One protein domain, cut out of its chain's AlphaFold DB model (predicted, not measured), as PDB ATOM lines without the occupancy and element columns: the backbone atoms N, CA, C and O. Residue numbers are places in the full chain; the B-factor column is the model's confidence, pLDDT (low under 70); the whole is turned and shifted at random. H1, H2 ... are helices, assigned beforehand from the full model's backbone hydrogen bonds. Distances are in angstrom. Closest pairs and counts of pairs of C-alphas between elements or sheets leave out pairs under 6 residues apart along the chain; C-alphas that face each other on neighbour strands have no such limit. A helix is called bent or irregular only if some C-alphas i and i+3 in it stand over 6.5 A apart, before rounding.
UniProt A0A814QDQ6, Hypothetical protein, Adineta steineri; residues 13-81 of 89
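What this domain is: This is residues 13 to 81 of the 89 residues of the protein "Hypothetical protein" of Adineta steineri (UniProt A0A814QDQ6). Two helices, H2 and H3, run side by side in opposite ways as a loose U, joined at one end by the long loop of residues 31 to 55. Short H1 precedes H2 at the other end, where residues 72 to 81, with H4, stick out. The printed part has 69 residues, 35 of them in four named helices in the order H1, H2, H3, H4, with no named strand, and the class is all helix; the whole is loose, radius of gyration of the C-alphas 15.0 A, spanning 45 by 26 by 19 A.

How they stand to each other: H1, residues 13 to 16, is apart from H2, residues 20 to 30. H2 is close to but not clearly touching H3, residues 56 to 68, at a shallow tilt of 20 degrees, opposite ways; their closest C-alphas, of Ile 30 and Phe 57, are 7.2 A apart. H4, residues 74 to 80, is apart from H3. Every O i to N i+4 pair is within hydrogen-bond range in H2 and H4, 6 of 9 in H3; H1 is too short for one.

Where its parts are: H1 begins at C-alpha 13 (162.142, 159.208, 202.606) and measures 5.2 A, H2 15.5 A. H3 measures 16.2 A and is irregular, C-alphas 63 and 66 being 7.6 A apart. H4 measures 9.6 A, ending at C-alpha 80 (171.909, 159.357, 189.001).

The domain as a whole: The farthest C-alphas, of Thr 35 and Ala 81, are 47.4 A apart. The printed part has no cut; the H2 to H3 link is long. Model pLDDT is under 70 at residues 45 to 53, 74 to 75, 78 to 79 and 81.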
ATOM      1  N   GLN A  13     161.160 158.282 202.048       90.94
ATOM      2  CA  GLN A  13     162.142 159.208 202.606       90.94
ATOM      3  C   GLN A  13     161.870 160.651 202.169       90.94
ATOM      4  O   GLN A  13     161.840 161.544 203.012       90.94
ATOM      5  N   ARG A  14     161.605 160.881 200.880       90.38
ATOM      6  CA  ARG A  14     161.329 162.221 200.341       90.38
ATOM      7  C   ARG A  14     160.024 162.815 200.847       90.38
ATOM      8  O   ARG A  14     159.959 164.024 201.044       90.38
ATOM      9  N   ILE A  15     159.013 161.980 201.085       92.69
ATOM     10  CA  ILE A  15     157.770 162.397 201.746       92.69
ATOM     11  C   ILE A  15     158.095 162.842 203.182       92.69
ATOM     12  O   ILE A  15     157.821 163.968 203.577       92.69
ATOM     13  N   LEU A  16     158.772 162.002 203.964       93.62
ATOM     14  CA  LEU A  16     159.049 162.301 205.373       93.62
ATOM     15  C   LEU A  16     160.033 163.461 205.595       93.62
ATOM     16  O   LEU A  16     160.017 164.074 206.657       93.62
ATOM     17  N   GLN A  17     160.870 163.787 204.611       93.00
ATOM     18  CA  GLN A  17     161.777 164.937 204.672       93.00
ATOM     19  C   GLN A  17     161.060 166.290 204.579       93.00
ATOM     20  O   GLN A  17     161.678 167.322 204.845       93.00
ATOM     21  N   LYS A  18     159.781 166.327 204.185       93.19
ATOM     22  CA  LYS A  18     159.042 167.586 204.089       93.19
ATOM     23  C   LYS A  18     158.481 168.005 205.446       93.19
ATOM     24  O   LYS A  18     157.947 167.167 206.173       93.19
ATOM     25  N   PRO A  19     158.557 169.305 205.794       95.31
ATOM     26  CA  PRO A  19     157.956 169.811 207.018       95.31
ATOM     27  C   PRO A  19     156.467 169.464 207.112       95.31
ATOM     28  O   PRO A  19     155.722 169.627 206.144       95.31
ATOM     29  N   LEU A  20     156.009 169.077 208.307       94.81
ATOM     30  CA  LEU A  20     154.592 168.791 208.574       94.81
ATOM     31  C   LEU A  20     153.672 169.963 208.194       94.81
ATOM     32  O   LEU A  20     152.534 169.744 207.782       94.81
ATOM     33  N   SER A  21     154.158 171.201 208.312       96.31
ATOM     34  CA  SER A  21     153.419 172.407 207.926       96.31
ATOM     35  C   SER A  21     152.980 172.392 206.460       96.31
ATOM     36  O   SER A  21     151.872 172.831 206.172       96.31
ATOM     37  N   ILE A  22     153.784 171.830 205.550       93.44
ATOM     38  CA  ILE A  22     153.418 171.695 204.132       93.44
ATOM     39  C   ILE A  22     152.207 170.771 203.984       93.44
ATOM     40  O   ILE A  22     151.263 171.100 203.272       93.44
ATOM     41  N   TYR A  23     152.203 169.633 204.679       92.50
ATOM     42  CA  TYR A  23     151.093 168.681 204.620       92.50
ATOM     43  C   TYR A  23     149.819 169.229 205.246       92.50
ATOM     44  O   TYR A  23     148.743 169.033 204.688       92.50
ATOM     45  N   LYS A  24     149.935 169.944 206.370       95.50
ATOM     46  CA  LYS A  24     148.795 170.627 206.992       95.50
ATOM     47  C   LYS A  24     148.192 171.664 206.052       95.50
ATOM     48  O   LYS A  24     146.990 171.641 205.834       95.50
ATOM     49  N   TYR A  25     149.035 172.488 205.432       91.00
ATOM     50  CA  TYR A  25     148.590 173.462 204.443       91.00
ATOM     51  C   TYR A  25     147.881 172.782 203.266       91.00
ATOM     52  O   TYR A  25     146.760 173.137 202.932       91.00
ATOM     53  N   ILE A  26     148.485 171.745 202.677       88.88
ATOM     54  CA  ILE A  26     147.859 170.974 201.593       88.88
ATOM     55  C   ILE A  26     146.497 170.409 202.022       88.88
ATOM     56  O   ILE A  26     145.534 170.512 201.266       88.88
ATOM     57  N   TYR A  27     146.408 169.833 203.222       89.44
ATOM     58  CA  TYR A  27     145.157 169.301 203.757       89.44
ATOM     59  C   TYR A  27     144.082 170.386 203.855       89.44
ATOM     60  O   TYR A  27     142.998 170.200 203.312       89.44
ATOM     61  N   GLU A  28     144.401 171.539 204.445       89.25
ATOM     62  CA  GLU A  28     143.489 172.685 204.552       89.25
ATOM     63  C   GLU A  28     142.979 173.156 203.184       89.25
ATOM     64  O   GLU A  28     141.793 173.447 203.040       89.25
ATOM     65  N   ILE A  29     143.848 173.179 202.167       85.00
ATOM     66  CA  ILE A  29     143.464 173.531 200.795       85.00
ATOM     67  C   ILE A  29     142.493 172.501 200.202       85.00
ATOM     68  O   ILE A  29     141.485 172.889 199.612       85.00
ATOM     69  N   ILE A  30     142.774 171.202 200.350       81.19
ATOM     70  CA  ILE A  30     141.944 170.123 199.785       81.19
ATOM     71  C   ILE A  30     140.583 170.048 200.483       81.19
ATOM     72  O   ILE A  30     139.571 169.801 199.832       81.19
ATOM     73  N   THR A  31     140.548 170.260 201.799       84.44
ATOM     74  CA  THR A  31     139.316 170.232 202.598       84.44
ATOM     75  C   THR A  31     138.662 171.606 202.732       84.44
ATOM     76  O   THR A  31     137.749 171.778 203.540       84.44
ATOM     77  N   GLY A  32     139.137 172.602 201.980       84.75
ATOM     78  CA  GLY A  32     138.620 173.961 202.021       84.75
ATOM     79  C   GLY A  32     137.147 174.003 201.623       84.75
ATOM     80  O   GLY A  32     136.756 173.477 200.579       84.75
ATOM     81  N   HIS A  33     136.327 174.663 202.444       83.81
ATOM     82  CA  HIS A  33     134.903 174.875 202.173       83.81
ATOM     83  C   HIS A  33     134.679 175.554 200.807       83.81
ATOM     84  O   HIS A  33     135.580 176.213 200.303       83.81
ATOM     85  N   ASN A  34     133.483 175.474 200.214       77.31
ATOM     86  CA  ASN A  34     133.212 176.032 198.871       77.31
ATOM     87  C   ASN A  34     133.493 177.543 198.738       77.31
ATOM     88  O   ASN A  34     133.689 178.049 197.639       77.31
ATOM     89  N   THR A  35     133.519 178.266 199.857       81.56
ATOM     90  CA  THR A  35     133.852 179.697 199.940       81.56
ATOM     91  C   THR A  35     135.356 179.971 200.043       81.56
ATOM     92  O   THR A  35     135.774 181.126 200.058       81.56
ATOM     93  N   HIS A  36     136.180 178.929 200.153       83.19
ATOM     94  CA  HIS A  36     137.628 179.027 200.250       83.19
ATOM     95  C   HIS A  36     138.227 179.527 198.929       83.19
ATOM     96  O   HIS A  36     137.805 179.114 197.848       83.19
ATOM     97  N   TRP A  37     139.256 180.376 199.014       82.75
ATOM     98  CA  TRP A  37     139.854 181.063 197.859       82.75
ATOM     99  C   TRP A  37     140.355 180.118 196.761       82.75
ATOM    100  O   TRP A  37     140.433 180.513 195.606       82.75
ATOM    101  N   ILE A  38     140.677 178.865 197.097       77.44
ATOM    102  CA  ILE A  38     141.137 177.863 196.122       77.44
ATOM    103  C   ILE A  38     140.098 177.592 195.023       77.44
ATOM    104  O   ILE A  38     140.461 177.238 193.902       77.44
ATOM    105  N   HIS A  39     138.811 177.783 195.324       77.00
ATOM    106  CA  HIS A  39     137.720 177.577 194.368       77.00
ATOM    107  C   HIS A  39     137.490 178.788 193.461       77.00
ATOM    108  O   HIS A  39     136.815 178.667 192.442       77.00
ATOM    109  N   THR A  40     138.064 179.941 193.808       77.38
ATOM    110  CA  THR A  40     137.926 181.215 193.091       77.38
ATOM    111  C   THR A  40     139.279 181.852 192.762       77.38
ATOM    112  O   THR A  40     139.342 183.059 192.533       77.38
ATOM    113  N   ASP A  41     140.365 181.064 192.743       75.62
ATOM    114  CA  ASP A  41     141.724 181.588 192.576       75.62
ATOM    115  C   ASP A  41     141.843 182.344 191.239       75.62
ATOM    116  O   ASP A  41     141.743 181.722 190.177       75.62
ATOM    117  N   PRO A  42     142.099 183.667 191.254       71.62
ATOM    118  CA  PRO A  42     142.198 184.468 190.035       71.62
ATOM    119  C   PRO A  42     143.432 184.125 189.189       71.62
ATOM    120  O   PRO A  42     143.537 184.579 188.052       71.62
ATOM    121  N   ARG A  43     144.379 183.343 189.725       73.75
ATOM    122  CA  ARG A  43     145.544 182.825 188.990       73.75
ATOM    123  C   ARG A  43     145.217 181.565 188.192       73.75
ATOM    124  O   ARG A  43     146.056 181.119 187.409       73.75
ATOM    125  N   ALA A  44     144.041 180.966 188.396       70.50
ATOM    126  CA  ALA A  44     143.591 179.862 187.566       70.50
ATOM    127  C   ALA A  44     143.449 180.342 186.105       70.50
ATOM    128  O   ALA A  44     142.961 181.450 185.871       70.50
ATOM    129  N   PRO A  45     143.872 179.542 185.106       67.94
ATOM    130  CA  PRO A  45     143.705 179.908 183.703       67.94
ATOM    131  C   PRO A  45     142.237 180.248 183.372       67.94
ATOM    132  O   PRO A  45     141.332 179.625 183.931       67.94
ATOM    133  N   PRO A  46     141.953 181.182 182.447       65.81
ATOM    134  CA  PRO A  46     140.581 181.470 182.033       65.81
ATOM    135  C   PRO A  46     139.843 180.189 181.608       65.81
ATOM    136  O   PRO A  46     140.341 179.423 180.786       65.81
ATOM    137  N   GLY A  47     138.669 179.933 182.195       63.97
ATOM    138  CA  GLY A  47     137.891 178.706 181.966       63.97
ATOM    139  C   GLY A  47     138.219 177.527 182.898       63.97
ATOM    140  O   GLY A  47     137.481 176.542 182.893       63.97
ATOM    141  N   PHE A  48     139.253 177.627 183.745       65.38
ATOM    142  CA  PHE A  48     139.491 176.695 184.853       65.38
ATOM    143  C   PHE A  48     138.616 177.070 186.054       65.38
ATOM    144  O   PHE A  48     139.048 177.719 187.003       65.38
ATOM    145  N   TYR A  49     137.357 176.641 186.020       64.31
ATOM    146  CA  TYR A  49     136.520 176.620 187.215       64.31
ATOM    147  C   TYR A  49     136.845 175.353 187.996       64.31
ATOM    148  O   TYR A  49     136.772 174.260 187.432       64.31
ATOM    149  N   SER A  50     137.203 175.486 189.275       65.94
ATOM    150  CA  SER A  50     137.392 174.319 190.138       65.94
ATOM    151  C   SER A  50     136.062 173.571 190.234       65.94
ATOM    152  O   SER A  50     135.094 174.072 190.803       65.94
ATOM    153  N   LYS A  51     135.996 172.392 189.615       68.31
ATOM    154  CA  LYS A  51     134.842 171.488 189.672       68.31
ATOM    155  C   LYS A  51     135.277 170.179 190.320       68.31
ATOM    156  O   LYS A  51     136.451 169.825 190.192       68.31
ATOM    157  N   PRO A  52     134.374 169.424 190.966       69.06
ATOM    158  CA  PRO A  52     134.719 168.124 191.540       69.06
ATOM    159  C   PRO A  52     135.399 167.171 190.542       69.06
ATOM    160  O   PRO A  52     136.269 166.392 190.921       69.06
ATOM    161  N   GLU A  53     135.052 167.257 189.257       69.00
ATOM    162  CA  GLU A  53     135.624 166.431 188.188       69.00
ATOM    163  C   GLU A  53     136.979 166.949 187.671       69.00
ATOM    164  O   GLU A  53     137.723 166.199 187.040       69.00
ATOM    165  N   GLN A  54     137.308 168.217 187.931       70.50
ATOM    166  CA  GLN A  54     138.537 168.883 187.494       70.50
ATOM    167  C   GLN A  54     138.999 169.897 188.561       70.50
ATOM    168  O   GLN A  54     138.887 171.113 188.369       70.50
ATOM    169  N   PRO A  55     139.494 169.422 189.718       74.44
ATOM    170  CA  PRO A  55     139.930 170.313 190.782       74.44
ATOM    171  C   PRO A  55     141.235 171.016 190.389       74.44
ATOM    172  O   PRO A  55     142.218 170.363 190.025       74.44
ATOM    173  N   VAL A  56     141.277 172.347 190.530       76.31
ATOM    174  CA  VAL A  56     142.477 173.166 190.254       76.31
ATOM    175  C   VAL A  56     143.673 172.660 191.060       76.31
ATOM    176  O   VAL A  56     144.771 172.512 190.526       76.31
ATOM    177  N   PHE A  57     143.448 172.318 192.330       78.25
ATOM    178  CA  PHE A  57     144.485 171.772 193.199       78.25
ATOM    179  C   PHE A  57     145.151 170.517 192.606       78.25
ATOM    180  O   PHE A  57     146.375 170.457 192.520       78.25
ATOM    181  N   GLY A  58     144.360 169.540 192.142       78.06
ATOM    182  CA  GLY A  58     144.891 168.305 191.554       78.06
ATOM    183  C   GLY A  58     145.738 168.575 190.309       78.06
ATOM    184  O   GLY A  58     146.837 168.040 190.182       78.06
ATOM    185  N   TYR A  59     145.276 169.485 189.447       77.94
ATOM    186  CA  TYR A  59     146.004 169.917 188.249       77.94
ATOM    187  C   TYR A  59     147.359 170.572 188.566       77.94
ATOM    188  O   TYR A  59     148.348 170.346 187.858       77.94
ATOM    189  N   VAL A  60     147.412 171.389 189.622       81.31
ATOM    190  CA  VAL A  60     148.640 172.059 190.074       81.31
ATOM    191  C   VAL A  60     149.608 171.049 190.686       81.31
ATOM    192  O   VAL A  60     150.787 171.046 190.332       81.31
ATOM    193  N   VAL A  61     149.126 170.154 191.553       84.62
ATOM    194  CA  VAL A  61     149.964 169.117 192.175       84.62
ATOM    195  C   VAL A  61     150.573 168.188 191.129       84.62
ATOM    196  O   VAL A  61     151.765 167.899 191.202       84.62
ATOM    197  N   GLU A  62     149.810 167.787 190.110       82.75
ATOM    198  CA  GLU A  62     150.305 166.963 188.998       82.75
ATOM    199  C   GLU A  62     151.486 167.607 188.245       82.75
ATOM    200  O   GLU A  62     152.332 166.905 187.698       82.75
ATOM    201  N   ARG A  63     151.593 168.939 188.242       82.12
ATOM    202  CA  ARG A  63     152.711 169.660 187.609       82.12
ATOM    203  C   ARG A  63     153.843 169.975 188.574       82.12
ATOM    204  O   ARG A  63     154.993 170.062 188.158       82.12
ATOM    205  N   ALA A  64     153.524 170.157 189.850       86.44
ATOM    206  CA  ALA A  64     154.466 170.630 190.853       86.44
ATOM    207  C   ALA A  64     155.080 169.515 191.713       86.44
ATOM    208  O   ALA A  64     155.981 169.806 192.497       86.44
ATOM    209  N   TRP A  65     154.631 168.256 191.606       87.62
ATOM    210  CA  TRP A  65     155.067 167.177 192.509       87.62
ATOM    211  C   TRP A  65     156.591 166.979 192.529       87.62
ATOM    212  O   TRP A  65     157.162 166.722 193.588       87.62
ATOM    213  N   THR A  66     157.279 167.159 191.398       87.38
ATOM    214  CA  THR A  66     158.743 167.034 191.338       87.38
ATOM    215  C   THR A  66     159.432 168.087 192.205       87.38
ATOM    216  O   THR A  66     160.382 167.770 192.916       87.38
ATOM    217  N   ILE A  67     158.918 169.315 192.236       87.94
ATOM    218  CA  ILE A  67     159.401 170.386 193.116       87.94
ATOM    219  C   ILE A  67     158.979 170.101 194.563       87.94
ATOM    220  O   ILE A  67     159.809 170.140 195.475       87.94
ATOM    221  N   LEU A  68     157.710 169.725 194.777       89.06
ATOM    222  CA  LEU A  68     157.154 169.412 196.097       89.06
ATOM    223  C   LEU A  68     157.992 168.366 196.833       89.06
ATOM    224  O   LEU A  68     158.166 168.496 198.041       89.06
ATOM    225  N   PHE A  69     158.565 167.388 196.122       89.81
ATOM    226  CA  PHE A  69     159.356 166.287 196.682       89.81
ATOM    227  C   PHE A  69     160.877 166.380 196.437       89.81
ATOM    228  O   PHE A  69     161.605 165.416 196.691       89.81
ATOM    229  N   ASN A  70     161.392 167.550 196.026       87.56
ATOM    230  CA  ASN A  70     162.821 167.795 195.735       87.56
ATOM    231  C   ASN A  70     163.420 166.824 194.701       87.56
ATOM    232  O   ASN A  70     164.564 166.386 194.815       87.56
ATOM    233  N   CYS A  71     162.645 166.456 193.692       83.69
ATOM    234  CA  CYS A  71     163.031 165.508 192.650       83.69
ATOM    235  C   CYS A  71     163.647 166.172 191.415       83.69
ATOM    236  O   CYS A  71     163.855 165.514 190.403       83.69
ATOM    237  N   THR A  72     163.971 167.461 191.515       77.06
ATOM    238  CA  THR A  72     164.654 168.257 190.484       77.06
ATOM    239  C   THR A  72     166.033 168.757 190.932       77.06
ATOM    240  O   THR A  72     166.606 169.623 190.278       77.06
ATOM    241  N   GLY A  73     166.546 168.292 192.077       71.88
ATOM    242  CA  GLY A  73     167.820 168.761 192.627       71.88
ATOM    243  C   GLY A  73     169.032 168.259 191.839       71.88
ATOM    244  O   GLY A  73     169.036 167.126 191.354       71.88
ATOM    245  N   LEU A  74     170.073 169.095 191.740       66.75
ATOM    246  CA  LEU A  74     171.369 168.719 191.152       66.75
ATOM    247  C   LEU A  74     171.976 167.508 191.874       66.75
ATOM    248  O   LEU A  74     172.544 166.632 191.238       66.75
ATOM    249  N   ASP A  75     171.729 167.389 193.179       68.31
ATOM    250  CA  ASP A  75     172.135 166.246 193.995       68.31
ATOM    251  C   ASP A  75     171.531 164.916 193.516       68.31
ATOM    252  O   ASP A  75     172.149 163.862 193.654       68.31
ATOM    253  N   LEU A  76     170.316 164.939 192.958       73.31
ATOM    254  CA  LEU A  76     169.707 163.765 192.345       73.31
ATOM    255  C   LEU A  76     170.358 163.468 190.992       73.31
ATOM    256  O   LEU A  76     170.665 162.312 190.729       73.31
ATOM    257  N   ALA A  77     170.618 164.490 190.173       70.81
ATOM    258  CA  ALA A  77     171.307 164.322 188.894       70.81
ATOM    259  C   ALA A  77     172.721 163.734 189.076       70.81
ATOM    260  O   ALA A  77     173.075 162.780 188.384       70.81
ATOM    261  N   ASP A  78     173.472 164.221 190.065       69.94
ATOM    262  CA  ASP A  78     174.829 163.763 190.378       69.94
ATOM    263  C   ASP A  78     174.841 162.311 190.880       69.94
ATOM    264  O   ASP A  78     175.663 161.502 190.445       69.94
ATOM    265  N   ARG A  79     173.884 161.933 191.743       68.94
ATOM    266  CA  ARG A  79     173.718 160.536 192.191       68.94
ATOM    267  C   ARG A  79     173.252 159.607 191.065       68.94
ATOM    268  O   ARG A  79     173.610 158.430 191.063       68.94
ATOM    269  N   CYS A  80     172.472 160.123 190.115       71.75
ATOM    270  CA  CYS A  80     171.909 159.357 189.001       71.75
ATOM    271  C   CYS A  80     172.792 159.283 187.758       71.75
ATOM    272  O   CYS A  80     172.456 158.551 186.830       71.75
ATOM    273  N   ALA A  81     173.946 159.950 187.738       65.38
ATOM    274  CA  ALA A  81     174.847 159.951 186.587       65.38
ATOM    275  C   ALA A  81     175.301 158.540 186.140       65.38
ATOM    276  O   ALA A  81     175.732 158.369 185.003       65.38
TER     277      ALA A  81